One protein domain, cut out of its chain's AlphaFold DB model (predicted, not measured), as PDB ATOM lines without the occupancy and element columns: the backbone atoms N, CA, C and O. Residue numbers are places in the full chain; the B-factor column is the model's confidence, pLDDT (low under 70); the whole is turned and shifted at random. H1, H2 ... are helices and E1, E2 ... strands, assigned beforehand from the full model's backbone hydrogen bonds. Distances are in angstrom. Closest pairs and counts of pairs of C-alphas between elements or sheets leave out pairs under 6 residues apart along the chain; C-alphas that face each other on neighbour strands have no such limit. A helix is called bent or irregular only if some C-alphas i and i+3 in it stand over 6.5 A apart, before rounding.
ATOM      1  N   ARG A   2      28.630 -32.785  28.541       45.56
ATOM      2  CA  ARG A   2      29.002 -31.582  29.346       45.56
ATOM      3  C   ARG A   2      29.136 -30.256  28.570       45.56
ATOM      4  O   ARG A   2      29.067 -29.200  29.185       45.56
ATOM      5  N   VAL A   3      29.381 -30.302  27.260       51.12
ATOM      6  CA  VAL A   3      29.585 -29.101  26.424       51.12
ATOM      7  C   VAL A   3      28.253 -28.452  26.033       51.12
ATOM      8  O   VAL A   3      28.143 -27.235  26.109       51.12
ATOM      9  N   GLN A   4      27.240 -29.265  25.721       56.50
ATOM     10  CA  GLN A   4      25.916 -28.819  25.271       56.50
ATOM     11  C   GLN A   4      25.141 -28.102  26.382       56.50
ATOM     12  O   GLN A   4      24.863 -26.922  26.246       56.50
ATOM     13  N   VAL A   5      25.041 -28.717  27.572       58.59
ATOM     14  CA  VAL A   5      24.459 -28.079  28.774       58.59
ATOM     15  C   VAL A   5      25.088 -26.711  29.072       58.59
ATOM     16  O   VAL A   5      24.431 -25.796  29.565       58.59
ATOM     17  N   ARG A   6      26.386 -26.547  28.783       58.91
ATOM     18  CA  ARG A   6      27.088 -25.279  28.989       58.91
ATOM     19  C   ARG A   6      26.686 -24.231  27.945       58.91
ATOM     20  O   ARG A   6      26.566 -23.072  28.319       58.91
ATOM     21  N   GLN A   7      26.489 -24.620  26.684       61.12
ATOM     22  CA  GLN A   7      26.002 -23.741  25.614       61.12
ATOM     23  C   GLN A   7      24.552 -23.301  25.854       61.12
ATOM     24  O   GLN A   7      24.270 -22.111  25.731       61.12
ATOM     25  N   ASP A   8      23.685 -24.201  26.315       66.56
ATOM     26  CA  ASP A   8      22.276 -23.891  26.610       66.56
ATOM     27  C   ASP A   8      22.160 -22.863  27.743       66.56
ATOM     28  O   ASP A   8      21.406 -21.895  27.662       66.56
ATOM     29  N   LEU A   9      22.997 -23.005  28.777       71.56
ATOM     30  CA  LEU A   9      23.117 -22.019  29.853       71.56
ATOM     31  C   LEU A   9      23.622 -20.656  29.355       71.56
ATOM     32  O   LEU A   9      23.220 -19.628  29.899       71.56
ATOM     33  N   PHE A  10      24.498 -20.607  28.347       75.00
ATOM     34  CA  PHE A  10      24.916 -19.334  27.748       75.00
ATOM     35  C   PHE A  10      23.765 -18.680  26.979       75.00
ATOM     36  O   PHE A  10      23.478 -17.509  27.225       75.00
ATOM     37  N   LEU A  11      23.052 -19.448  26.150       83.25
ATOM     38  CA  LEU A  11      21.883 -18.961  25.418       83.25
ATOM     39  C   LEU A  11      20.804 -18.427  26.373       83.25
ATOM     40  O   LEU A  11      20.313 -17.314  26.186       83.25
ATOM     41  N   ALA A  12      20.489 -19.168  27.441       85.62
ATOM     42  CA  ALA A  12      19.532 -18.746  28.462       85.62
ATOM     43  C   ALA A  12      19.898 -17.385  29.076       85.62
ATOM     44  O   ALA A  12      19.042 -16.507  29.209       85.62
ATOM     45  N   ASN A  13      21.175 -17.195  29.424       88.62
ATOM     46  CA  ASN A  13      21.673 -15.963  30.035       88.62
ATOM     47  C   ASN A  13      21.606 -14.765  29.076       88.62
ATOM     48  O   ASN A  13      21.239 -13.663  29.497       88.62
ATOM     49  N   ASP A  14      21.936 -14.967  27.800       90.94
ATOM     50  CA  ASP A  14      21.880 -13.912  26.788       90.94
ATOM     51  C   ASP A  14      20.435 -13.472  26.522       90.94
ATOM     52  O   ASP A  14      20.141 -12.270  26.526       90.94
ATOM     53  N   VAL A  15      19.508 -14.429  26.403       93.25
ATOM     54  CA  VAL A  15      18.070 -14.152  26.262       93.25
ATOM     55  C   VAL A  15      17.525 -13.450  27.511       93.25
ATOM     56  O   VAL A  15      16.806 -12.453  27.397       93.25
ATOM     57  N   GLU A  16      17.904 -13.891  28.717       93.06
ATOM     58  CA  GLU A  16      17.493 -13.244  29.971       93.06
ATOM     59  C   GLU A  16      17.934 -11.774  30.016       93.06
ATOM     60  O   GLU A  16      17.175 -10.893  30.436       93.06
ATOM     61  N   LYS A  17      19.164 -11.497  29.573       93.12
ATOM     62  CA  LYS A  17      19.714 -10.144  29.504       93.12
ATOM     63  C   LYS A  17      18.960  -9.287  28.487       93.12
ATOM     64  O   LYS A  17      18.655  -8.133  28.795       93.12
ATOM     65  N   GLU A  18      18.621  -9.829  27.317       93.69
ATOM     66  CA  GLU A  18      17.817  -9.115  26.316       93.69
ATOM     67  C   GLU A  18      16.428  -8.758  26.865       93.69
ATOM     68  O   GLU A  18      16.027  -7.593  26.801       93.69
ATOM     69  N   ILE A  19      15.728  -9.723  27.475       94.75
ATOM     70  CA  ILE A  19      14.408  -9.510  28.089       94.75
ATOM     71  C   ILE A  19      14.471  -8.407  29.152       94.75
ATOM     72  O   ILE A  19      13.636  -7.502  29.161       94.75
ATOM     73  N   LYS A  20      15.477  -8.442  30.035       93.38
ATOM     74  CA  LYS A  20      15.665  -7.416  31.073       93.38
ATOM     75  C   LYS A  20      15.915  -6.034  30.478       93.38
ATOM     76  O   LYS A  20      15.317  -5.069  30.943       93.38
ATOM     77  N   ASN A  21      16.754  -5.939  29.448       93.69
ATOM     78  CA  ASN A  21      17.077  -4.671  28.793       93.69
ATOM     79  C   ASN A  21      15.876  -4.064  28.055       93.69
ATOM     80  O   ASN A  21      15.747  -2.843  28.003       93.69
ATOM     81  N   LYS A  22      14.996  -4.903  27.499       93.50
ATOM     82  CA  LYS A  22      13.749  -4.466  26.851       93.50
ATOM     83  C   LYS A  22      12.634  -4.127  27.839       93.50
ATOM     84  O   LYS A  22      11.638  -3.522  27.434       93.50
ATOM     85  N   SER A  23      12.771  -4.509  29.111       93.94
ATOM     86  CA  SER A  23      11.727  -4.260  30.097       93.94
ATOM     87  C   SER A  23      11.481  -2.764  30.277       93.94
ATOM     88  O   SER A  23      12.399  -1.985  30.537       93.94
ATOM     89  N   ARG A  24      10.215  -2.351  30.181       91.25
ATOM     90  CA  ARG A  24       9.828  -0.932  30.310       91.25
ATOM     91  C   ARG A  24       9.718  -0.473  31.763       91.25
ATOM     92  O   ARG A  24       9.654   0.726  32.026       91.25
ATOM     93  N   LEU A  25       9.671  -1.409  32.710       91.25
ATOM     94  CA  LEU A  25       9.527  -1.135  34.137       91.25
ATOM     95  C   LEU A  25      10.812  -1.529  34.866       91.25
ATOM     96  O   LEU A  25      11.278  -2.652  34.739       91.25
ATOM     97  N   LYS A  26      11.372  -0.625  35.676       82.94
ATOM     98  CA  LYS A  26      12.682  -0.837  36.329       82.94
ATOM     99  C   LYS A  26      12.720  -2.010  37.318       82.94
ATOM    100  O   LYS A  26      13.784  -2.571  37.546       82.94
ATOM    101  N   VAL A  27      11.585  -2.345  37.933       88.69
ATOM    102  CA  VAL A  27      11.485  -3.365  38.999       88.69
ATOM    103  C   VAL A  27      10.814  -4.653  38.508       88.69
ATOM    104  O   VAL A  27      10.971  -5.708  39.115       88.69
ATOM    105  N   PHE A  28      10.090  -4.584  37.391       88.94
ATOM    106  CA  PHE A  28       9.320  -5.698  36.846       88.94
ATOM    107  C   PHE A  28       9.874  -6.124  35.490       88.94
ATOM    108  O   PHE A  28      10.535  -5.349  34.807       88.94
ATOM    109  N   ILE A  29       9.569  -7.350  35.077       93.19
ATOM    110  CA  ILE A  29       9.794  -7.791  33.701       93.19
ATOM    111  C   ILE A  29       8.493  -7.580  32.935       93.19
ATOM    112  O   ILE A  29       7.483  -8.201  33.261       93.19
ATOM    113  N   THR A  30       8.498  -6.681  31.951       95.19
ATOM    114  CA  THR A  30       7.349  -6.518  31.052       95.19
ATOM    115  C   THR A  30       7.344  -7.605  29.976       95.19
ATOM    116  O   THR A  30       8.425  -8.029  29.565       95.19
ATOM    117  N   PRO A  31       6.166  -8.029  29.478       96.06
ATOM    118  CA  PRO A  31       6.088  -8.995  28.387       96.06
ATOM    119  C   PRO A  31       6.890  -8.564  27.154       96.06
ATOM    120  O   PRO A  31       6.807  -7.417  26.710       96.06
ATOM    121  N   CYS A  32       7.646  -9.504  26.598       96.00
ATOM    122  CA  CYS A  32       8.480  -9.361  25.407       96.00
ATOM    123  C   CYS A  32       7.740  -9.949  24.192       96.00
ATOM    124  O   CYS A  32       8.175 -10.941  23.608       96.00
ATOM    125  N   TYR A  33       6.566  -9.387  23.874       95.81
ATOM    126  CA  TYR A  33       5.655  -9.901  22.836       95.81
ATOM    127  C   TYR A  33       6.268  -9.948  21.428       95.81
ATOM    128  O   TYR A  33       5.787 -10.681  20.572       95.81
ATOM    129  N   ASP A  34       7.326  -9.178  21.176       91.75
ATOM    130  CA  ASP A  34       8.018  -9.134  19.889       91.75
ATOM    131  C   ASP A  34       8.918 -10.346  19.639       91.75
ATOM    132  O   ASP A  34       9.366 -10.523  18.507       91.75
ATOM    133  N   ARG A  35       9.268 -11.130  20.674       90.62
ATOM    134  CA  ARG A  35      10.303 -12.157  20.498       90.62
ATOM    135  C   ARG A  35      10.355 -13.292  21.512       90.62
ATOM    136  O   ARG A  35      10.619 -14.416  21.109       90.62
ATOM    137  N   TYR A  36      10.197 -13.011  22.804       95.44
ATOM    138  CA  TYR A  36      10.394 -13.997  23.876       95.44
ATOM    139  C   TYR A  36       9.220 -13.974  24.844       95.44
ATOM    140  O   TYR A  36       9.351 -13.616  26.019       95.44
ATOM    141  N   SER A  37       8.047 -14.327  24.343       96.62
ATOM    142  CA  SER A  37       6.807 -14.449  25.091       96.62
ATOM    143  C   SER A  37       6.100 -15.756  24.755       96.62
ATOM    144  O   SER A  37       6.284 -16.312  23.674       96.62
ATOM    145  N   ILE A  38       5.230 -16.216  25.652       97.19
ATOM    146  CA  ILE A  38       4.294 -17.306  25.352       97.19
ATOM    147  C   ILE A  38       3.426 -17.004  24.118       97.19
ATOM    148  O   ILE A  38       3.041 -17.929  23.416       97.19
ATOM    149  N   ALA A  39       3.195 -15.725  23.790       97.62
ATOM    150  CA  ALA A  39       2.508 -15.322  22.559       97.62
ATOM    151  C   ALA A  39       3.261 -15.727  21.280       97.62
ATOM    152  O   ALA A  39       2.652 -15.900  20.233       97.62
ATOM    153  N   ASN A  40       4.582 -15.915  21.363       97.31
ATOM    154  CA  ASN A  40       5.412 -16.327  20.233       97.31
ATOM    155  C   ASN A  40       5.426 -17.858  20.046       97.31
ATOM    156  O   ASN A  40       5.953 -18.344  19.047       97.31
ATOM    157  N   VAL A  41       4.860 -18.636  20.979       96.88
ATOM    158  CA  VAL A  41       4.836 -20.108  20.902       96.88
ATOM    159  C   VAL A  41       3.887 -20.601  19.799       96.88
ATOM    160  O   VAL A  41       4.357 -21.341  18.936       96.88
ATOM    161  N   PRO A  42       2.611 -20.169  19.721       97.50
ATOM    162  CA  PRO A  42       1.711 -20.605  18.648       97.50
ATOM    163  C   PRO A  42       2.219 -20.319  17.226       97.50
ATOM    164  O   PRO A  42       2.280 -21.264  16.441       97.50
ATOM    165  N   PRO A  43       2.682 -19.099  16.872       96.62
ATOM    166  CA  PRO A  43       3.228 -18.845  15.537       96.62
ATOM    167  C   PRO A  43       4.502 -19.654  15.249       96.62
ATOM    168  O   PRO A  43       4.786 -19.955  14.092       96.62
ATOM    169  N   THR A  44       5.256 -20.055  16.279       95.56
ATOM    170  CA  THR A  44       6.384 -20.987  16.113       95.56
ATOM    171  C   THR A  44       5.897 -22.372  15.706       95.56
ATOM    172  O   THR A  44       6.399 -22.922  14.729       95.56
ATOM    173  N   ILE A  45       4.897 -22.915  16.403       96.00
ATOM    174  CA  ILE A  45       4.315 -24.233  16.106       96.00
ATOM    175  C   ILE A  45       3.703 -24.242  14.702       96.00
ATOM    176  O   ILE A  45       4.019 -25.124  13.910       96.00
ATOM    177  N   LEU A  46       2.907 -23.219  14.370       96.19
ATOM    178  CA  LEU A  46       2.324 -23.051  13.035       96.19
ATOM    179  C   LEU A  46       3.406 -23.055  11.946       96.19
ATOM    180  O   LEU A  46       3.232 -23.693  10.915       96.19
ATOM    181  N   SER A  47       4.547 -22.400  12.191       94.00
ATOM    182  CA  SER A  47       5.642 -22.352  11.215       94.00
ATOM    183  C   SER A  47       6.331 -23.698  10.978       94.00
ATOM    184  O   SER A  47       6.762 -23.943   9.855       94.00
ATOM    185  N   ILE A  48       6.411 -24.572  11.989       94.25
ATOM    186  CA  ILE A  48       7.011 -25.910  11.835       94.25
ATOM    187  C   ILE A  48       6.129 -26.775  10.934       94.25
ATOM    188  O   ILE A  48       6.627 -27.427  10.022       94.25
ATOM    189  N   PHE A  49       4.814 -26.690  11.128       94.44
ATOM    190  CA  PHE A  49       3.823 -27.346  10.278       94.44
ATOM    191  C   PHE A  49       3.583 -26.645   8.932       94.44
ATOM    192  O   PHE A  49       2.729 -27.069   8.163       94.44
ATOM    193  N   GLN A  50       4.288 -25.545   8.644       93.44
ATOM    194  CA  GLN A  50       4.083 -24.733   7.434       93.44
ATOM    195  C   GLN A  50       2.639 -24.210   7.277       93.44
ATOM    196  O   GLN A  50       2.223 -23.829   6.184       93.44
ATOM    197  N   ALA A  51       1.897 -24.135   8.383       94.50
ATOM    198  CA  ALA A  51       0.537 -23.627   8.439       94.50
ATOM    199  C   ALA A  51       0.506 -22.093   8.380       94.50
ATOM    200  O   ALA A  51       1.498 -21.397   8.643       94.50
ATOM    201  N   LYS A  52      -0.668 -21.534   8.069       92.25
ATOM    202  CA  LYS A  52      -0.868 -20.083   8.000       92.25
ATOM    203  C   LYS A  52      -0.497 -19.398   9.321       92.25
ATOM    204  O   LYS A  52      -1.095 -19.652  10.362       92.25
ATOM    205  N   ALA A  53       0.447 -18.461   9.260       89.81
ATOM    206  CA  ALA A  53       0.853 -17.677  10.422       89.81
ATOM    207  C   ALA A  53      -0.300 -16.810  10.970       89.81
ATOM    208  O   ALA A  53      -1.063 -16.209  10.209       89.81
ATOM    209  N   GLN A  54      -0.376 -16.703  12.300       91.00
ATOM    210  CA  GLN A  54      -1.317 -15.839  13.012       91.00
ATOM    211  C   GLN A  54      -0.695 -15.309  14.310       91.00
ATOM    212  O   GLN A  54       0.047 -16.017  14.989       91.00
ATOM    213  N   GLY A  55      -1.074 -14.084  14.681       90.75
ATOM    214  CA  GLY A  55      -0.734 -13.486  15.967       90.75
ATOM    215  C   GLY A  55       0.636 -12.817  15.950       90.75
ATOM    216  O   GLY A  55       0.984 -12.124  14.995       90.75
ATOM    217  N   CYS A  56       1.389 -12.990  17.033       94.12
ATOM    218  CA  CYS A  56       2.736 -12.451  17.169       94.12
ATOM    219  C   CYS A  56       3.738 -13.054  16.167       94.12
ATOM    220  O   CYS A  56       3.491 -14.056  15.502       94.12
ATOM    221  N   GLU A  57       4.931 -12.464  16.120       94.06
ATOM    222  CA  GLU A  57       6.084 -13.084  15.463       94.06
ATOM    223  C   GLU A  57       6.468 -14.401  16.157       94.06
ATOM    224  O   GLU A  57       6.243 -14.583  17.356       94.06
ATOM    225  N   ARG A  58       7.079 -15.331  15.424       93.94
ATOM    226  CA  ARG A  58       7.596 -16.582  16.001       93.94
ATOM    227  C   ARG A  58       8.854 -16.358  16.849       93.94
ATOM    228  O   ARG A  58       9.531 -15.333  16.736       93.94
ATOM    229  N   LEU A  59       9.190 -17.351  17.672       93.38
ATOM    230  CA  LEU A  59      10.449 -17.390  18.415       93.38
ATOM    231  C   LEU A  59      11.649 -17.324  17.446       93.38
ATOM    232  O   LEU A  59      11.557 -17.802  16.308       93.38
ATOM    233  N   PRO A  60      12.790 -16.748  17.869       91.06
ATOM    234  CA  PRO A  60      13.992 -16.703  17.046       91.06
ATOM    235  C   PRO A  60      14.432 -18.077  16.535       91.06
ATOM    236  O   PRO A  60      14.462 -19.056  17.275       91.06
ATOM    237  N   LYS A  61      14.841 -18.114  15.262       84.94
ATOM    238  CA  LYS A  61      15.277 -19.321  14.536       84.94
ATOM    239  C   LYS A  61      16.297 -20.164  15.290       84.94
ATOM    240  O   LYS A  61      16.167 -21.375  15.371       84.94
ATOM    241  N   ASN A  62      17.279 -19.512  15.902       82.81
ATOM    242  CA  ASN A  62      18.372 -20.166  16.620       82.81
ATOM    243  C   ASN A  62      17.932 -20.949  17.873       82.81
ATOM    244  O   ASN A  62      18.778 -21.545  18.525       82.81
ATOM    245  N   ILE A  63      16.649 -20.908  18.244       83.62
ATOM    246  CA  ILE A  63      16.085 -21.702  19.343       83.62
ATOM    247  C   ILE A  63      15.483 -23.019  18.831       83.62
ATOM    248  O   ILE A  63      15.496 -24.010  19.561       83.62
ATOM    249  N   ILE A  64      14.944 -23.022  17.605       79.44
ATOM    250  CA  ILE A  64      14.030 -24.058  17.098       79.44
ATOM    251  C   ILE A  64      14.600 -24.793  15.876       79.44
ATOM    252  O   ILE A  64      14.432 -26.006  15.777       79.44
ATOM    253  N   ASP A  65      15.286 -24.089  14.968       69.06
ATOM    254  CA  ASP A  65      15.601 -24.587  13.619       69.06
ATOM    255  C   ASP A  65      16.524 -25.824  13.621       69.06
ATOM    256  O   ASP A  65      16.414 -26.665  12.737       69.06
ATOM    257  N   GLU A  66      17.396 -26.003  14.623       67.25
ATOM    258  CA  GLU A  66      18.258 -27.204  14.714       67.25
ATOM    259  C   GLU A  66      17.466 -28.507  14.954       67.25
ATOM    260  O   GLU A  66      18.022 -29.603  14.849       67.25
ATOM    261  N   HIS A  67      16.176 -28.403  15.284       71.19
ATOM    262  CA  HIS A  67      15.342 -29.523  15.713       71.19
ATOM    263  C   HIS A  67      13.994 -29.615  14.991       71.19
ATOM    264  O   HIS A  67      13.194 -30.467  15.361       71.19
ATOM    265  N   SER A  68      13.714 -28.757  14.004       78.62
ATOM    266  CA  SER A  68      12.409 -28.723  13.326       78.62
ATOM    267  C   SER A  68      12.310 -29.628  12.096       78.62
ATOM    268  O   SER A  68      11.203 -29.980  11.694       78.62
ATOM    269  N   ASP A  69      13.436 -30.013  11.493       81.94
ATOM    270  CA  ASP A  69      13.435 -30.831  10.277       81.94
ATOM    271  C   ASP A  69      12.944 -32.257  10.569       81.94
ATOM    272  O   ASP A  69      13.486 -32.958  11.423       81.94
ATOM    273  N   GLY A  70      11.913 -32.698   9.840       85.06
ATOM    274  CA  GLY A  70      11.307 -34.025  10.013       85.06
ATOM    275  C   GLY A  70      10.412 -34.161  11.249       85.06
ATOM    276  O   GLY A  70      10.084 -35.277  11.654       85.06
ATOM    277  N   VAL A  71      10.019 -33.048  11.877       90.62
ATOM    278  CA  VAL A  71       9.072 -33.068  12.996       90.62
ATOM    279  C   VAL A  71       7.649 -33.214  12.472       90.62
ATOM    280  O   VAL A  71       7.084 -32.277  11.924       90.62
ATOM    281  N   HIS A  72       7.049 -34.377  12.719       92.12
ATOM    282  CA  HIS A  72       5.635 -34.631  12.423       92.12
ATOM    283  C   HIS A  72       4.732 -34.391  13.639       92.12
ATOM    284  O   HIS A  72       3.555 -34.082  13.507       92.12
ATOM    285  N   LYS A  73       5.263 -34.494  14.861       95.19
ATOM    286  CA  LYS A  73       4.460 -34.373  16.084       95.19
ATOM    287  C   LYS A  73       5.029 -33.320  17.011       95.19
ATOM    288  O   LYS A  73       6.203 -33.381  17.373       95.19
ATOM    289  N   ILE A  74       4.178 -32.398  17.451       96.06
ATOM    290  CA  ILE A  74       4.548 -31.359  18.413       96.06
ATOM    291  C   ILE A  74       3.699 -31.498  19.666       96.06
ATOM    292  O   ILE A  74       2.472 -31.479  19.605       96.06
ATOM    293  N   VAL A  75       4.366 -31.566  20.818       97.31
ATOM    294  CA  VAL A  75       3.725 -31.536  22.133       97.31
ATOM    295  C   VAL A  75       4.040 -30.211  22.821       97.31
ATOM    296  O   VAL A  75       5.195 -29.926  23.136       97.31
ATOM    297  N   LEU A  76       3.006 -29.429  23.117       97.81
ATOM    298  CA  LEU A  76       3.067 -28.310  24.047       97.81
ATOM    299  C   LEU A  76       2.608 -28.783  25.431       97.81
ATOM    300  O   LEU A  76       1.422 -29.013  25.654       97.81
ATOM    301  N   LEU A  77       3.547 -28.911  26.368       96.75
ATOM    302  CA  LEU A  77       3.252 -29.195  27.773       96.75
ATOM    303  C   LEU A  77       3.255 -27.893  28.579       96.75
ATOM    304  O   LEU A  77       4.287 -27.231  28.697       96.75
ATOM    305  N   ILE A  78       2.111 -27.542  29.159       96.19
ATOM    306  CA  ILE A  78       1.936 -26.340  29.972       96.19
ATOM    307  C   ILE A  78       1.948 -26.744  31.445       96.19
ATOM    308  O   ILE A  78       1.097 -27.498  31.904       96.19
ATOM    309  N   VAL A  79       2.901 -26.207  32.206       93.94
ATOM    310  CA  VAL A  79       2.963 -26.391  33.661       93.94
ATOM    311  C   VAL A  79       2.525 -25.096  34.334       93.94
ATOM    312  O   VAL A  79       3.267 -24.110  34.334       93.94
ATOM    313  N   ASP A  80       1.312 -25.088  34.888       92.44
ATOM    314  CA  ASP A  80       0.765 -23.889  35.527       92.44
ATOM    315  C   ASP A  80       1.624 -23.444  36.719       92.44
ATOM    316  O   ASP A  80       2.132 -24.254  37.498       92.44
ATOM    317  N   SER A  81       1.766 -22.128  36.873       90.94
ATOM    318  CA  SER A  81       2.459 -21.478  37.987       90.94
ATOM    319  C   SER A  81       3.940 -21.863  38.169       90.94
ATOM    320  O   SER A  81       4.537 -21.532  39.193       90.94
ATOM    321  N   MET A  82       4.579 -22.508  37.181       92.06
ATOM    322  CA  MET A  82       6.011 -22.825  37.222       92.06
ATOM    323  C   MET A  82       6.853 -21.686  36.635       92.06
ATOM    324  O   MET A  82       7.073 -21.584  35.429       92.06
ATOM    325  N   GLY A  83       7.363 -20.815  37.503       91.44
ATOM    326  CA  GLY A  83       8.216 -19.700  37.089       91.44
ATOM    327  C   GLY A  83       9.640 -20.130  36.714       91.44
ATOM    328  O   GLY A  83      10.209 -21.032  37.326       91.44
ATOM    329  N   TYR A  84      10.277 -19.394  35.797       90.12
ATOM    330  CA  TYR A  84      11.670 -19.616  35.362       90.12
ATOM    331  C   TYR A  84      12.647 -19.827  36.534       90.12
ATOM    332  O   TYR A  84      13.340 -20.836  36.607       90.12
ATOM    333  N   LYS A  85      12.648 -18.929  37.530       89.38
ATOM    334  CA  LYS A  85      13.525 -19.062  38.711       89.38
ATOM    335  C   LYS A  85      13.221 -20.310  39.544       89.38
ATOM    336  O   LYS A  85      14.137 -20.895  40.113       89.38
ATOM    337  N   GLN A  86      11.950 -20.702  39.643       91.94
ATOM    338  CA  GLN A  86      11.560 -21.912  40.370       91.94
ATOM    339  C   GLN A  86      12.086 -23.152  39.644       91.94
ATOM    340  O   GLN A  86      12.707 -23.994  40.286       91.94
ATOM    341  N   PHE A  87      11.937 -23.216  38.316       91.56
ATOM    342  CA  PHE A  87      12.496 -24.297  37.505       91.56
ATOM    343  C   PHE A  87      14.011 -24.431  37.714       91.56
ATOM    344  O   PHE A  87      14.475 -25.502  38.097       91.56
ATOM    345  N   PHE A  88      14.772 -23.336  37.581       88.88
ATOM    346  CA  PHE A  88      16.235 -23.352  37.748       88.88
ATOM    347  C   PHE A  88      16.694 -23.765  39.158       88.88
ATOM    348  O   PHE A  88      17.737 -24.399  39.312       88.88
ATOM    349  N   ASN A  89      15.899 -23.470  40.189       90.75
ATOM    350  CA  ASN A  89      16.184 -23.889  41.564       90.75
ATOM    351  C   ASN A  89      15.879 -25.376  41.827       90.75
ATOM    352  O   ASN A  89      16.476 -25.976  42.729       90.75
ATOM    353  N   CYS A  90      14.936 -25.952  41.078       90.62
ATOM    354  CA  CYS A  90      14.427 -27.304  41.294       90.62
ATOM    355  C   CYS A  90      15.086 -28.347  40.381       90.62
ATOM    356  O   CYS A  90      15.426 -29.428  40.864       90.62
ATOM    357  N   TYR A  91      15.318 -28.035  39.101       91.31
ATOM    358  CA  TYR A  91      15.762 -29.034  38.121       91.31
ATOM    359  C   TYR A  91      17.067 -29.772  38.468       91.31
ATOM    360  O   TYR A  91      17.146 -30.952  38.143       91.31
ATOM    361  N   PRO A  92      18.079 -29.200  39.163       90.81
ATOM    362  CA  PRO A  92      19.293 -29.955  39.480       90.81
ATOM    363  C   PRO A  92      19.055 -31.041  40.537       90.81
ATOM    364  O   PRO A  92      19.882 -31.936  40.693       90.81
ATOM    365  N   LYS A  93      17.957 -30.925  41.296       93.25
ATOM    366  CA  LYS A  93      17.595 -31.805  42.416       93.25
ATOM    367  C   LYS A  93      16.558 -32.854  42.020       93.25
ATOM    368  O   LYS A  93      16.433 -33.860  42.709       93.25
ATOM    369  N   ASP A  94      15.829 -32.617  40.934       93.94
ATOM    370  CA  ASP A  94      14.807 -33.519  40.423       93.94
ATOM    371  C   ASP A  94      15.328 -34.297  39.208       93.94
ATOM    372  O   ASP A  94      15.810 -33.720  38.232       93.94
ATOM    373  N   ARG A  95      15.233 -35.628  39.257       92.62
ATOM    374  CA  ARG A  95      15.770 -36.495  38.199       92.62
ATOM    375  C   ARG A  95      15.061 -36.288  36.860       92.62
ATOM    376  O   ARG A  95      15.729 -36.332  35.830       92.62
ATOM    377  N   ALA A  96      13.743 -36.102  36.857       89.62
ATOM    378  CA  ALA A  96      12.969 -35.963  35.629       89.62
ATOM    379  C   ALA A  96      13.241 -34.605  34.974       89.62
ATOM    380  O   ALA A  96      13.589 -34.551  33.795       89.62
ATOM    381  N   LEU A  97      13.192 -33.523  35.754       90.12
ATOM    382  CA  LEU A  97      13.510 -32.182  35.262       90.12
ATOM    383  C   LEU A  97      14.961 -32.080  34.789       90.12
ATOM    384  O   LEU A  97      15.226 -31.409  33.796       90.12
ATOM    385  N   LYS A  98      15.897 -32.774  35.449       90.69
ATOM    386  CA  LYS A  98      17.284 -32.847  34.990       90.69
ATOM    387  C   LYS A  98      17.413 -33.515  33.623       90.69
ATOM    388  O   LYS A  98      18.163 -33.019  32.792       90.69
ATOM    389  N   ILE A  99      16.696 -34.613  33.383       90.62
ATOM    390  CA  ILE A  99      16.700 -35.284  32.076       90.62
ATOM    391  C   ILE A  99      16.145 -34.350  31.001       90.62
ATOM    392  O   ILE A  99      16.759 -34.234  29.947       90.62
ATOM    393  N   VAL A 100      15.036 -33.657  31.270       88.44
ATOM    394  CA  VAL A 100      14.471 -32.679  30.327       88.44
ATOM    395  C   VAL A 100      15.481 -31.566  30.045       88.44
ATOM    396  O   VAL A 100      15.809 -31.313  28.891       88.44
ATOM    397  N   ALA A 101      16.034 -30.952  31.090       87.94
ATOM    398  CA  ALA A 101      17.007 -29.869  30.984       87.94
ATOM    399  C   ALA A 101      18.282 -30.265  30.224       87.94
ATOM    400  O   ALA A 101      18.771 -29.492  29.413       87.94
ATOM    401  N   ASP A 102      18.820 -31.462  30.472       86.75
ATOM    402  CA  ASP A 102      20.066 -31.919  29.844       86.75
ATOM    403  C   ASP A 102      19.886 -32.310  28.358       86.75
ATOM    404  O   ASP A 102      20.886 -32.530  27.673       86.75
ATOM    405  N   ASN A 103      18.643 -32.436  27.875       86.31
ATOM    406  CA  ASN A 103      18.301 -32.840  26.503       86.31
ATOM    407  C   ASN A 103      17.418 -31.799  25.781       86.31
ATOM    408  O   ASN A 103      16.681 -32.161  24.866       86.31
ATOM    409  N   SER A 104      17.437 -30.530  26.200       85.75
ATOM    410  CA  SER A 104      16.633 -29.472  25.572       85.75
ATOM    411  C   SER A 104      17.325 -28.111  25.584       85.75
ATOM    412  O   SER A 104      18.148 -27.821  26.448       85.75
ATOM    413  N   ASN A 105      16.919 -27.243  24.655       86.50
ATOM    414  CA  ASN A 105      17.276 -25.830  24.688       86.50
ATOM    415  C   ASN A 105      16.460 -25.130  25.781       86.50
ATOM    416  O   ASN A 105      15.243 -24.973  25.668       86.50
ATOM    417  N   LEU A 106      17.130 -24.680  26.843       88.06
ATOM    418  CA  LEU A 106      16.495 -23.930  27.922       88.06
ATOM    419  C   LEU A 106      16.617 -22.431  27.675       88.06
ATOM    420  O   LEU A 106      17.713 -21.880  27.708       88.06
ATOM    421  N   ILE A 107      15.486 -21.752  27.500       90.75
ATOM    422  CA  ILE A 107      15.444 -20.294  27.361       90.75
ATOM    423  C   ILE A 107      14.364 -19.678  28.259       90.75
ATOM    424  O   ILE A 107      13.295 -20.264  28.445       90.75
ATOM    425  N   PRO A 108      14.595 -18.480  28.821       93.19
ATOM    426  CA  PRO A 108      13.529 -17.718  29.446       93.19
ATOM    427  C   PRO A 108      12.609 -17.124  28.379       93.19
ATOM    428  O   PRO A 108      13.060 -16.449  27.457       93.19
ATOM    429  N   ILE A 109      11.304 -17.296  28.566       94.94
ATOM    430  CA  ILE A 109      10.271 -16.527  27.868       94.94
ATOM    431  C   ILE A 109       9.372 -15.831  28.891       94.94
ATOM    432  O   ILE A 109       9.226 -16.262  30.035       94.94
ATOM    433  N   THR A 110       8.787 -14.713  28.485       96.81
ATOM    434  CA  THR A 110       7.875 -13.914  29.305       96.81
ATOM    435  C   THR A 110       6.437 -14.414  29.190       96.81
ATOM    436  O   THR A 110       5.981 -14.834  28.128       96.81
ATOM    437  N   SER A 111       5.689 -14.335  30.287       96.25
ATOM    438  CA  SER A 111       4.236 -14.515  30.246       96.25
ATOM    439  C   SER A 111       3.552 -13.262  29.673       96.25
ATOM    440  O   SER A 111       4.203 -12.318  29.218       96.25
ATOM    441  N   THR A 112       2.227 -13.244  29.702       96.69
ATOM    442  CA  THR A 112       1.392 -12.093  29.368       96.69
ATOM    443  C   THR A 112       1.324 -11.089  30.514       96.69
ATOM    444  O   THR A 112       1.646 -11.390  31.664       96.69
ATOM    445  N   PHE A 113       0.837  -9.885  30.214       95.25
ATOM    446  CA  PHE A 113       0.291  -8.984  31.215       95.25
ATOM    447  C   PHE A 113      -1.204  -8.749  30.936       95.25
ATOM    448  O   PHE A 113      -1.533  -8.281  29.844       95.25
ATOM    449  N   PRO A 114      -2.095  -9.008  31.909       95.19
ATOM    450  CA  PRO A 114      -1.814  -9.622  33.211       95.19
ATOM    451  C   PRO A 114      -1.353 -11.087  33.109       95.19
ATOM    452  O   PRO A 114      -1.717 -11.807  32.178       95.19
ATOM    453  N   SER A 115      -0.545 -11.539  34.071       94.19
ATOM    454  CA  SER A 115      -0.027 -12.915  34.132       94.19
ATOM    455  C   SER A 115      -1.024 -13.834  34.847       94.19
ATOM    456  O   SER A 115      -0.755 -14.337  35.938       94.19
ATOM    457  N   THR A 116      -2.219 -13.966  34.271       95.12
ATOM    458  CA  THR A 116      -3.293 -14.837  34.777       95.12
ATOM    459  C   THR A 116      -3.487 -16.028  33.848       95.12
ATOM    460  O   THR A 116      -3.185 -15.926  32.658       95.12
ATOM    461  N   THR A 117      -4.009 -17.141  34.367       94.00
ATOM    462  CA  THR A 117      -4.235 -18.363  33.588       94.00
ATOM    463  C   THR A 117      -5.181 -18.113  32.413       94.00
ATOM    464  O   THR A 117      -4.869 -18.536  31.306       94.00
ATOM    465  N   THR A 118      -6.281 -17.366  32.593       95.56
ATOM    466  CA  THR A 118      -7.214 -17.062  31.488       95.56
ATOM    467  C   THR A 118      -6.526 -16.295  30.364       95.56
ATOM    468  O   THR A 118      -6.601 -16.702  29.211       95.56
ATOM    469  N   THR A 119      -5.794 -15.229  30.696       97.62
ATOM    470  CA  THR A 119      -5.052 -14.441  29.707       97.62
ATOM    471  C   THR A 119      -3.973 -15.271  29.009       97.62
ATOM    472  O   THR A 119      -3.872 -15.236  27.785       97.62
ATOM    473  N   ALA A 120      -3.181 -16.036  29.764       97.31
ATOM    474  CA  ALA A 120      -2.077 -16.819  29.220       97.31
ATOM    475  C   ALA A 120      -2.555 -17.964  28.315       97.31
ATOM    476  O   ALA A 120      -1.999 -18.148  27.234       97.31
ATOM    477  N   LEU A 121      -3.595 -18.703  28.721       97.19
ATOM    478  CA  LEU A 121      -4.160 -19.785  27.914       97.19
ATOM    479  C   LEU A 121      -4.829 -19.257  26.643       97.19
ATOM    480  O   LEU A 121      -4.659 -19.860  25.590       97.19
ATOM    481  N   THR A 122      -5.514 -18.109  26.693       97.81
ATOM    482  CA  THR A 122      -6.066 -17.497  25.475       97.81
ATOM    483  C   THR A 122      -4.969 -17.005  24.532       97.81
ATOM    484  O   THR A 122      -5.061 -17.214  23.322       97.81
ATOM    485  N   THR A 123      -3.885 -16.427  25.057       98.31
ATOM    486  CA  THR A 123      -2.698 -16.089  24.253       98.31
ATOM    487  C   THR A 123      -2.067 -17.339  23.621       98.31
ATOM    488  O   THR A 123      -1.744 -17.323  22.438       98.31
ATOM    489  N   LEU A 124      -1.915 -18.438  24.368       97.94
ATOM    490  CA  LEU A 124      -1.376 -19.704  23.847       97.94
ATOM    491  C   LEU A 124      -2.315 -20.385  22.844       97.94
ATOM    492  O   LEU A 124      -1.850 -21.072  21.945       97.94
ATOM    493  N   SER A 125      -3.622 -20.193  22.978       97.44
ATOM    494  CA  SER A 125      -4.587 -20.725  22.025       97.44
ATOM    495  C   SER A 125      -4.594 -19.932  20.717       97.44
ATOM    496  O   SER A 125      -4.671 -20.520  19.652       97.44
ATOM    497  N   THR A 126      -4.469 -18.606  20.764       97.25
ATOM    498  CA  THR A 126      -4.658 -17.748  19.574       97.25
ATOM    499  C   THR A 126      -3.359 -17.265  18.928       97.25
ATOM    500  O   THR A 126      -3.373 -16.794  17.791       97.25
ATOM    501  N   GLY A 127      -2.238 -17.303  19.654       96.81
ATOM    502  CA  GLY A 127      -0.999 -16.609  19.282       96.81
ATOM    503  C   GLY A 127      -1.083 -15.084  19.390       96.81
ATOM    504  O   GLY A 127      -0.103 -14.394  19.115       96.81
ATOM    505  N   ALA A 128      -2.238 -14.542  19.778       97.38
ATOM    506  CA  ALA A 128      -2.481 -13.113  19.875       97.38
ATOM    507  C   ALA A 128      -2.119 -12.583  21.269       97.38
ATOM    508  O   ALA A 128      -2.146 -13.301  22.268       97.38
ATOM    509  N   THR A 129      -1.802 -11.296  21.360       97.81
ATOM    510  CA  THR A 129      -1.558 -10.615  22.636       97.81
ATOM    511  C   THR A 129      -2.865 -10.354  23.398       97.81
ATOM    512  O   THR A 129      -3.932 -10.260  22.786       97.81
ATOM    513  N   PRO A 130      -2.812 -10.084  24.719       97.62
ATOM    514  CA  PRO A 130      -3.995  -9.697  25.500       97.62
ATOM    515  C   PRO A 130      -4.720  -8.460  24.979       97.62
ATOM    516  O   PRO A 130      -5.919  -8.296  25.196       97.62
ATOM    517  N   GLY A 177     -13.452 -13.664  18.399       93.12
ATOM    518  CA  GLY A 177     -13.336 -13.187  17.018       93.12
ATOM    519  C   GLY A 177     -11.989 -13.522  16.354       93.12
ATOM    520  O   GLY A 177     -11.605 -12.872  15.382       93.12
ATOM    521  N   LEU A 178     -11.260 -14.501  16.893       94.81
ATOM    522  CA  LEU A 178      -9.955 -14.969  16.430       94.81
ATOM    523  C   LEU A 178      -9.987 -16.490  16.352       94.81
ATOM    524  O   LEU A 178     -10.560 -17.128  17.231       94.81
ATOM    525  N   LYS A 179      -9.317 -17.061  15.347       96.25
ATOM    526  CA  LYS A 179      -9.128 -18.508  15.283       96.25
ATOM    527  C   LYS A 179      -8.136 -18.955  16.345       96.25
ATOM    528  O   LYS A 179      -7.142 -18.280  16.618       96.25
ATOM    529  N   THR A 180      -8.378 -20.113  16.917       97.06
ATOM    530  CA  THR A 180      -7.414 -20.834  17.732       97.06
ATOM    531  C   THR A 180      -6.398 -21.553  16.839       97.06
ATOM    532  O   THR A 180      -6.635 -21.807  15.657       97.06
ATOM    533  N   ILE A 181      -5.248 -21.912  17.403       97.75
ATOM    534  CA  ILE A 181      -4.226 -22.726  16.742       97.75
ATOM    535  C   ILE A 181      -4.810 -24.072  16.296       97.75
ATOM    536  O   ILE A 181      -4.425 -24.587  15.254       97.75
ATOM    537  N   TYR A 182      -5.770 -24.606  17.054       97.69
ATOM    538  CA  TYR A 182      -6.464 -25.849  16.744       97.69
ATOM    539  C   TYR A 182      -7.255 -25.735  15.440       97.69
ATOM    540  O   TYR A 182      -7.081 -26.561  14.551       97.69
ATOM    541  N   GLU A 183      -8.054 -24.674  15.294       97.38
ATOM    542  CA  GLU A 183      -8.798 -24.387  14.062       97.38
ATOM    543  C   GLU A 183      -7.859 -24.216  12.865       97.38
ATOM    544  O   GLU A 183      -8.081 -24.829  11.826       97.38
ATOM    545  N   ILE A 184      -6.780 -23.440  13.015       97.38
ATOM    546  CA  ILE A 184      -5.822 -23.199  11.922       97.38
ATOM    547  C   ILE A 184      -5.148 -24.500  11.480       97.38
ATOM    548  O   ILE A 184      -5.054 -24.767  10.290       97.38
ATOM    549  N   LEU A 185      -4.677 -25.315  12.424       97.38
ATOM    550  CA  LEU A 185      -4.010 -26.578  12.107       97.38
ATOM    551  C   LEU A 185      -4.983 -27.592  11.489       97.38
ATOM    552  O   LEU A 185      -4.639 -28.237  10.502       97.38
ATOM    553  N   ASN A 186      -6.210 -27.690  12.008       96.62
ATOM    554  CA  ASN A 186      -7.227 -28.573  11.436       96.62
ATOM    555  C   ASN A 186      -7.612 -28.159  10.002       96.62
ATOM    556  O   ASN A 186      -7.871 -29.033   9.175       96.62
ATOM    557  N   GLU A 187      -7.637 -26.857   9.683       96.31
ATOM    558  CA  GLU A 187      -7.865 -26.358   8.315       96.31
ATOM    559  C   GLU A 187      -6.772 -26.794   7.329       96.31
ATOM    560  O   GLU A 187      -7.065 -27.012   6.154       96.31
ATOM    561  N   GLU A 188      -5.545 -26.983   7.812       95.31
ATOM    562  CA  GLU A 188      -4.411 -27.519   7.046       95.31
ATOM    563  C   GLU A 188      -4.345 -29.062   7.086       95.31
ATOM    564  O   GLU A 188      -3.404 -29.670   6.583       95.31
ATOM    565  N   GLY A 189      -5.351 -29.726   7.671       94.56
ATOM    566  CA  GLY A 189      -5.433 -31.187   7.756       94.56
ATOM    567  C   GLY A 189      -4.599 -31.818   8.875       94.56
ATOM    568  O   GLY A 189      -4.514 -33.044   8.946       94.56
ATOM    569  N   ILE A 190      -4.020 -31.014   9.770       95.75
ATOM    570  CA  ILE A 190      -3.191 -31.481  10.885       95.75
ATOM    571  C   ILE A 190      -4.088 -31.826  12.066       95.75
ATOM    572  O   ILE A 190      -4.904 -31.014  12.508       95.75
ATOM    573  N   LYS A 191      -3.926 -33.027  12.621       95.88
ATOM    574  CA  LYS A 191      -4.756 -33.480  13.741       95.88
ATOM    575  C   LYS A 191      -4.387 -32.738  15.016       95.88
ATOM    576  O   LYS A 191      -3.218 -32.654  15.385       95.88
ATOM    577  N   THR A 192      -5.393 -32.266  15.748       97.56
ATOM    578  CA  THR A 192      -5.155 -31.540  16.995       97.56
ATOM    579  C   THR A 192      -5.823 -32.170  18.213       97.56
ATOM    580  O   THR A 192      -6.988 -32.580  18.187       97.56
ATOM    581  N   HIS A 193      -5.066 -32.242  19.308       97.56
ATOM    582  CA  HIS A 193      -5.458 -32.878  20.562       97.56
ATOM    583  C   HIS A 193      -5.216 -31.938  21.744       97.56
ATOM    584  O   HIS A 193      -4.140 -31.356  21.886       97.56
ATOM    585  N   ALA A 194      -6.197 -31.832  22.635       97.50
ATOM    586  CA  ALA A 194      -6.081 -31.105  23.892       97.50
ATOM    587  C   ALA A 194      -6.303 -32.060  25.070       97.50
ATOM    588  O   ALA A 194      -7.318 -32.752  25.140       97.50
ATOM    589  N   ILE A 195      -5.359 -32.105  26.004       97.44
ATOM    590  CA  ILE A 195      -5.391 -32.966  27.186       97.44
ATOM    591  C   ILE A 195      -5.507 -32.059  28.403       97.44
ATOM    592  O   ILE A 195      -4.555 -31.355  28.731       97.44
ATOM    593  N   MET A 196      -6.668 -32.051  29.056       94.69
ATOM    594  CA  MET A 196      -6.914 -31.148  30.180       94.69
ATOM    595  C   MET A 196      -7.828 -31.721  31.253       94.69
ATOM    596  O   MET A 196      -8.684 -32.562  30.992       94.69
ATOM    597  N   ARG A 197      -7.707 -31.210  32.477       89.56
ATOM    598  CA  ARG A 197      -8.550 -31.663  33.593       89.56
ATOM    599  C   ARG A 197     -10.008 -31.195  33.500       89.56
ATOM    600  O   ARG A 197     -10.910 -31.934  33.886       89.56
ATOM    601  N   PHE A 198     -10.254 -29.982  32.997       86.44
ATOM    602  CA  PHE A 198     -11.573 -29.330  33.022       86.44
ATOM    603  C   PHE A 198     -12.053 -28.950  31.615       86.44
ATOM    604  O   PHE A 198     -11.814 -27.837  31.157       86.44
ATOM    605  N   LYS A 199     -12.755 -29.852  30.922       86.88
ATOM    606  CA  LYS A 199     -13.162 -29.644  29.516       86.88
ATOM    607  C   LYS A 199     -14.433 -28.812  29.298       86.88
ATOM    608  O   LYS A 199     -14.588 -28.221  28.238       86.88
ATOM    609  N   ASP A 200     -15.334 -28.759  30.277       85.38
ATOM    610  CA  ASP A 200     -16.695 -28.235  30.063       85.38
ATOM    611  C   ASP A 200     -16.867 -26.752  30.435       85.38
ATOM    612  O   ASP A 200     -17.968 -26.213  30.306       85.38
ATOM    613  N   SER A 201     -15.787 -26.083  30.857       89.75
ATOM    614  CA  SER A 201     -15.796 -24.653  31.187       89.75
ATOM    615  C   SER A 201     -15.932 -23.769  29.941       89.75
ATOM    616  O   SER A 201     -15.634 -24.188  28.818       89.75
ATOM    617  N   GLY A 202     -16.338 -22.517  30.138       91.56
ATOM    618  CA  GLY A 202     -16.432 -21.543  29.054       91.56
ATOM    619  C   GLY A 202     -15.086 -21.180  28.467       91.56
ATOM    620  O   GLY A 202     -14.961 -21.100  27.250       91.56
ATOM    621  N   LEU A 203     -14.067 -21.076  29.316       93.00
ATOM    622  CA  LEU A 203     -12.689 -20.881  28.886       93.00
ATOM    623  C   LEU A 203     -12.197 -22.033  28.004       93.00
ATOM    624  O   LEU A 203     -11.537 -21.792  26.997       93.00
ATOM    625  N   SER A 204     -12.525 -23.276  28.361       93.12
ATOM    626  CA  SER A 204     -12.133 -24.453  27.579       93.12
ATOM    627  C   SER A 204     -12.824 -24.460  26.218       93.12
ATOM    628  O   SER A 204     -12.164 -24.661  25.206       93.12
ATOM    629  N   LYS A 205     -14.128 -24.161  26.166       92.69
ATOM    630  CA  LYS A 205     -14.873 -24.060  24.897       92.69
ATOM    631  C   LYS A 205     -14.386 -22.912  24.014       92.69
ATOM    632  O   LYS A 205     -14.368 -23.062  22.801       92.69
ATOM    633  N   MET A 206     -13.982 -21.801  24.629       94.31
ATOM    634  CA  MET A 206     -13.441 -20.623  23.953       94.31
ATOM    635  C   MET A 206     -12.045 -20.868  23.372       94.31
ATOM    636  O   MET A 206     -11.759 -20.446  22.261       94.31
ATOM    637  N   ASN A 207     -11.166 -21.542  24.118       96.06
ATOM    638  CA  ASN A 207      -9.756 -21.679  23.747       96.06
ATOM    639  C   ASN A 207      -9.417 -22.993  23.028       96.06
ATOM    640  O   ASN A 207      -8.324 -23.093  22.484       96.06
ATOM    641  N   LEU A 208     -10.282 -24.007  23.051       95.19
ATOM    642  CA  LEU A 208     -10.007 -25.326  22.461       95.19
ATOM    643  C   LEU A 208     -10.958 -25.654  21.307       95.19
ATOM    644  O   LEU A 208     -11.329 -26.816  21.125       95.19
ATOM    645  N   ASN A 209     -11.410 -24.636  20.572       90.69
ATOM    646  CA  ASN A 209     -12.332 -24.851  19.463       90.69
ATOM    647  C   ASN A 209     -11.710 -25.816  18.437       90.69
ATOM    648  O   ASN A 209     -10.520 -25.749  18.162       90.69
ATOM    649  N   ASP A 210     -12.502 -26.764  17.943       91.31
ATOM    650  CA  ASP A 210     -12.101 -27.852  17.034       91.31
ATOM    651  C   ASP A 210     -11.000 -28.829  17.507       91.31
ATOM    652  O   ASP A 210     -10.663 -29.772  16.786       91.31
ATOM    653  N   ALA A 211     -10.487 -28.716  18.734       94.88
ATOM    654  CA  ALA A 211      -9.555 -29.704  19.278       94.88
ATOM    655  C   ALA A 211     -10.265 -31.016  19.670       94.88
ATOM    656  O   ALA A 211     -11.358 -31.008  20.246       94.88
ATOM    657  N   LYS A 212      -9.606 -32.170  19.483       96.06
ATOM    658  CA  LYS A 212     -10.034 -33.429  20.118       96.06
ATOM    659  C   LYS A 212      -9.653 -33.409  21.599       96.06
ATOM    660  O   LYS A 212      -8.473 -33.457  21.944       96.06
ATOM    661  N   ILE A 213     -10.642 -33.340  22.492       96.56
ATOM    662  CA  ILE A 213     -10.392 -33.180  23.931       96.56
ATOM    663  C   ILE A 213     -10.349 -34.534  24.653       96.56
ATOM    664  O   ILE A 213     -11.323 -35.287  24.646       96.56
ATOM    665  N   SER A 214      -9.246 -34.793  25.355       96.69
ATOM    666  CA  SER A 214      -9.085 -35.879  26.326       96.69
ATOM    667  C   SER A 214      -8.927 -35.317  27.739       96.69
ATOM    668  O   SER A 214      -8.350 -34.250  27.938       96.69
ATOM    669  N   THR A 215      -9.432 -36.034  28.741       96.56
ATOM    670  CA  THR A 215      -9.338 -35.624  30.151       96.56
ATOM    671  C   THR A 215      -8.457 -36.555  30.956       96.56
ATOM    672  O   THR A 215      -8.400 -37.742  30.652       96.56
ATOM    673  N   TYR A 216      -7.842 -36.033  32.016       95.81
ATOM    674  CA  TYR A 216      -7.023 -36.805  32.948       95.81
ATOM    675  C   TYR A 216      -7.374 -36.492  34.411       95.81
ATOM    676  O   TYR A 216      -7.941 -35.441  34.725       95.81
ATOM    677  N   VAL A 217      -7.007 -37.391  35.327       94.56
ATOM    678  CA  VAL A 217      -7.268 -37.255  36.772       94.56
ATOM    679  C   VAL A 217      -6.067 -36.685  37.535       94.56
ATOM    680  O   VAL A 217      -6.241 -35.843  38.422       94.56
ATOM    681  N   ASN A 218      -4.855 -37.143  37.210       94.62
ATOM    682  CA  ASN A 218      -3.586 -36.715  37.810       94.62
ATOM    683  C   ASN A 218      -2.440 -36.705  36.772       94.62
ATOM    684  O   ASN A 218      -2.633 -37.097  35.626       94.62
ATOM    685  N   SER A 219      -1.239 -36.281  37.173       92.19
ATOM    686  CA  SER A 219      -0.089 -36.164  36.263       92.19
ATOM    687  C   SER A 219       0.326 -37.485  35.606       92.19
ATOM    688  O   SER A 219       0.654 -37.491  34.424       92.19
ATOM    689  N   SER A 220       0.285 -38.612  36.322       94.69
ATOM    690  CA  SER A 220       0.599 -39.923  35.738       94.69
ATOM    691  C   SER A 220      -0.394 -40.293  34.637       94.69
ATOM    692  O   SER A 220       0.008 -40.755  33.572       94.69
ATOM    693  N   ASP A 221      -1.679 -40.046  34.879       97.00
ATOM    694  CA  ASP A 221      -2.753 -40.268  33.909       97.00
ATOM    695  C   ASP A 221      -2.624 -39.350  32.679       97.00
ATOM    696  O   ASP A 221      -2.798 -39.808  31.549       97.00
ATOM    697  N   LEU A 222      -2.205 -38.089  32.866       96.88
ATOM    698  CA  LEU A 222      -1.876 -37.174  31.763       96.88
ATOM    699  C   LEU A 222      -0.796 -37.768  30.857       96.88
ATOM    700  O   LEU A 222      -0.983 -37.817  29.644       96.88
ATOM    701  N   PHE A 223       0.319 -38.246  31.421       96.06
ATOM    702  CA  PHE A 223       1.420 -38.787  30.617       96.06
ATOM    703  C   PHE A 223       1.070 -40.121  29.950       96.06
ATOM    704  O   PHE A 223       1.497 -40.359  28.821       96.06
ATOM    705  N   VAL A 224       0.271 -40.974  30.600       97.06
ATOM    706  CA  VAL A 224      -0.244 -42.210  29.985       97.06
ATOM    707  C   VAL A 224      -1.185 -41.883  28.823       97.06
ATOM    708  O   VAL A 224      -1.048 -42.459  27.745       97.06
ATOM    709  N   THR A 225      -2.095 -40.926  29.013       97.12
ATOM    710  CA  THR A 225      -3.026 -40.472  27.972       97.12
ATOM    711  C   THR A 225      -2.281 -39.856  26.793       97.12
ATOM    712  O   THR A 225      -2.527 -40.241  25.654       97.12
ATOM    713  N   LEU A 226      -1.332 -38.951  27.058       97.12
ATOM    714  CA  LEU A 226      -0.493 -38.329  26.036       97.12
ATOM    715  C   LEU A 226       0.281 -39.378  25.236       97.12
ATOM    716  O   LEU A 226       0.294 -39.323  24.012       97.12
ATOM    717  N   ARG A 227       0.901 -40.348  25.917       96.19
ATOM    718  CA  ARG A 227       1.643 -41.423  25.257       96.19
ATOM    719  C   ARG A 227       0.751 -42.234  24.320       96.19
ATOM    720  O   ARG A 227       1.145 -42.443  23.182       96.19
ATOM    721  N   ARG A 228      -0.436 -42.647  24.776       95.69
ATOM    722  CA  ARG A 228      -1.381 -43.400  23.937       95.69
ATOM    723  C   ARG A 228      -1.765 -42.604  22.691       95.69
ATOM    724  O   ARG A 228      -1.695 -43.130  21.596       95.69
ATOM    725  N   LEU A 229      -2.099 -41.322  22.852       95.31
ATOM    726  CA  LEU A 229      -2.452 -40.459  21.721       95.31
ATOM    727  C   LEU A 229      -1.282 -40.259  20.743       95.31
ATOM    728  O   LEU A 229      -1.501 -40.176  19.542       95.31
ATOM    729  N   LEU A 230      -0.043 -40.200  21.238       94.81
ATOM    730  CA  LEU A 230       1.147 -40.142  20.384       94.81
ATOM    731  C   LEU A 230       1.387 -41.453  19.623       94.81
ATOM    732  O   LEU A 230       1.863 -41.395  18.492       94.81
ATOM    733  N   GLU A 231       1.103 -42.601  20.240       93.44
ATOM    734  CA  GLU A 231       1.235 -43.936  19.635       93.44
ATOM    735  C   GLU A 231       0.092 -44.244  18.646       93.44
ATOM    736  O   GLU A 231       0.326 -44.957  17.682       93.44
ATOM    737  N   ASP A 232      -1.109 -43.685  18.838       90.25
ATOM    738  CA  ASP A 232      -2.273 -43.917  17.963       90.25
ATOM    739  C   ASP A 232      -2.184 -43.179  16.606       90.25
ATOM    740  O   ASP A 232      -2.857 -43.555  15.647       90.25
ATOM    741  N   GLU A 233      -1.391 -42.110  16.517       84.19
ATOM    742  CA  GLU A 233      -1.265 -41.275  15.313       84.19
ATOM    743  C   GLU A 233      -0.031 -41.682  14.482       84.19
ATOM    744  O   GLU A 233       0.952 -40.952  14.449       84.19
ATOM    745  N   ASP A 234      -0.002 -42.863  13.863       76.62
ATOM    746  CA  ASP A 234       1.177 -43.362  13.117       76.62
ATOM    747  C   ASP A 234       1.601 -42.436  11.957       76.62
ATOM    748  O   ASP A 234       0.818 -42.188  11.048       76.62
ATOM    749  N   ASP A 235       2.850 -41.941  11.988       70.75
ATOM    750  CA  ASP A 235       3.520 -41.081  10.982       70.75
ATOM    751  C   ASP A 235       2.738 -39.850  10.460       70.75
ATOM    752  O   ASP A 235       3.184 -39.165   9.537       70.75
ATOM    753  N   GLU A 236       1.603 -39.519  11.075       86.06
ATOM    754  CA  GLU A 236       0.784 -38.361  10.733       86.06
ATOM    755  C   GLU A 236       1.227 -37.092  11.469       86.06
ATOM    756  O   GLU A 236       1.731 -37.127  12.600       86.06
ATOM    757  N   GLU A 237       0.985 -35.947  10.826       94.88
ATOM    758  CA  GLU A 237       1.195 -34.651  11.451       94.88
ATOM    759  C   GLU A 237       0.151 -34.396  12.541       94.88
ATOM    760  O   GLU A 237      -1.060 -34.416  12.292       94.88
ATOM    761  N   ALA A 238       0.619 -34.147  13.765       96.88
ATOM    762  CA  ALA A 238      -0.272 -33.942  14.897       96.88
ATOM    763  C   ALA A 238       0.275 -32.968  15.945       96.88
ATOM    764  O   ALA A 238       1.444 -33.002  16.346       96.88
ATOM    765  N   TYR A 239      -0.621 -32.128  16.454       97.69
ATOM    766  CA  TYR A 239      -0.365 -31.203  17.546       97.69
ATOM    767  C   TYR A 239      -1.092 -31.641  18.818       97.69
ATOM    768  O   TYR A 239      -2.300 -31.877  18.816       97.69
ATOM    769  N   PHE A 240      -0.357 -31.692  19.926       98.12
ATOM    770  CA  PHE A 240      -0.869 -32.048  21.244       98.12
ATOM    771  C   PHE A 240      -0.611 -30.900  22.216       98.12
ATOM    772  O   PHE A 240       0.526 -30.460  22.377       98.12
ATOM    773  N   CYS A 241      -1.641 -30.449  22.923       98.06
ATOM    774  CA  CYS A 241      -1.514 -29.500  24.023       98.06
ATOM    775  C   CYS A 241      -1.954 -30.164  25.327       98.06
ATOM    776  O   CYS A 241      -3.114 -30.548  25.453       98.06
ATOM    777  N   ALA A 242      -1.055 -30.282  26.301       97.62
ATOM    778  CA  ALA A 242      -1.340 -30.868  27.608       97.62
ATOM    779  C   ALA A 242      -1.246 -29.804  28.711       97.62
ATOM    780  O   ALA A 242      -0.214 -29.141  28.834       97.62
ATOM    781  N   TYR A 243      -2.318 -29.657  29.496       94.00
ATOM    782  CA  TYR A 243      -2.449 -28.709  30.610       94.00
ATOM    783  C   TYR A 243      -3.164 -29.342  31.808       94.00
ATOM    784  O   TYR A 243      -4.366 -29.677  31.708       94.00
TER     785      TYR A 243
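Overview. This is residues 2 to 130 and 177 to 243 of the 243 residues of a protein of Nitrososphaerales archaeon (UniProt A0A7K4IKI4). A small sheet of four parallel strands is the middle of three layers, helices on both faces of a sheet: H9 covers one face, and H7 with H2 covers the other, where H6 packs on both of them and H8 packs on H6. Past the edge strand E1 come the short helices H3, H4 and H5, and beyond them the long H1. The printed part has 196 residues, with nine named helices and four named strands in the order H1 H2 H3 E1 H4 H5 H6 H7 E2 H8 E3 H9 E4; the sheet's order is E1 E4 E2 E3 and the class is mixed, helices and strands. It is compact, with a radius of gyration of the C-alphas of 16.7 A, and rounded, spanning 40 by 38 by 33 A.

Arrangement. In the sheet, E1, residues 73 to 77, is the parallel neighbour of E4, residues 238 to 242, with N 76 and O 240 at 2.8 A. E4 is parallel to E2, residues 191 to 195, with N 193 and O 239 at 2.8 A. E2 is parallel to E3, residues 212 to 214, with N 214 and O 194 at 2.8 A. H9, residues 219 to 232, is over E4 and E2 at a height over the sheet of 9.2 A and runs along the strands. H7, residues 181 to 187, is over E2 on the opposite face, at a height of 8.5 A. H2, residues 38 to 48, is on the sheet; its closest C-alphas to E1 are those of Ile 45 and Ile 74, 7.5 A. The hub H6, residues 117 to 126, touches three helices: H2 at Ala 39 and Thr 123, C-alphas 5.5 A apart, at a shallow tilt of 25 degrees; H8, residues 202 to 207, at Ser 125 and Asn 207, 5.5 A; and, only just, H7, with 3 pairs of C-alphas within 8 A, the closest Ser 125 and Ile 181, 5.7 A. E2, H8, E3 is a strand-helix-strand unit, two parallel neighbour strands with a helix between; E3, H9, E4 is a split one, with E2 between its strands; both crossovers are right-handed. H1, residues 2 to 22, is close to but not clearly touching H5, residues 95 to 102, about perpendicular at 78 degrees; the closest C-alphas are those of Val 5 and Asp 102, 5.9 A. H4, residues 84 to 90, is close to but not clearly touching H5, at Cys 90 and Leu 97, 7.8 A. H3, residues 61 to 67, and H2 are near each other, with 6 pairs of C-alphas within 10 A. Every O i to N i+4 pair is within hydrogen-bond range in H4 to H9; in H1 16 of 17 are, in H2 5 of 7, and in H3 1 of 3, beside 2 of 4 O i to N i+3 pairs.

Along the chain. H1 begins at C-alpha 2 (29.002, -31.582, 29.346) and is 31.2 A long; H9 is 20.0 A, H2 16.3 A and H6 14.0 A. E2 is 13.5 A, E4 13.1 A and E1 12.8 A; E4 ends at C-alpha 242 (-1.340, -30.868, 27.608). H3 is irregular, with C-alphas 63 and 66 7.5 A apart, and H2 only just, with C-alphas 39 and 42 6.6 A apart.

Size, cuts and confidence. The C-alphas farthest apart are those of Lys 26 and Asp 234, 49.8 A. Residues 131 to 176 are not printed, and C-alphas 130 and 177 across the cut are 13.1 A apart. The links H1 to H2, H2 to H3 and H5 to H6 are long. Mean pLDDT of the printed part is 91.2; residues 2 to 8 and 65 to 66 are under 70.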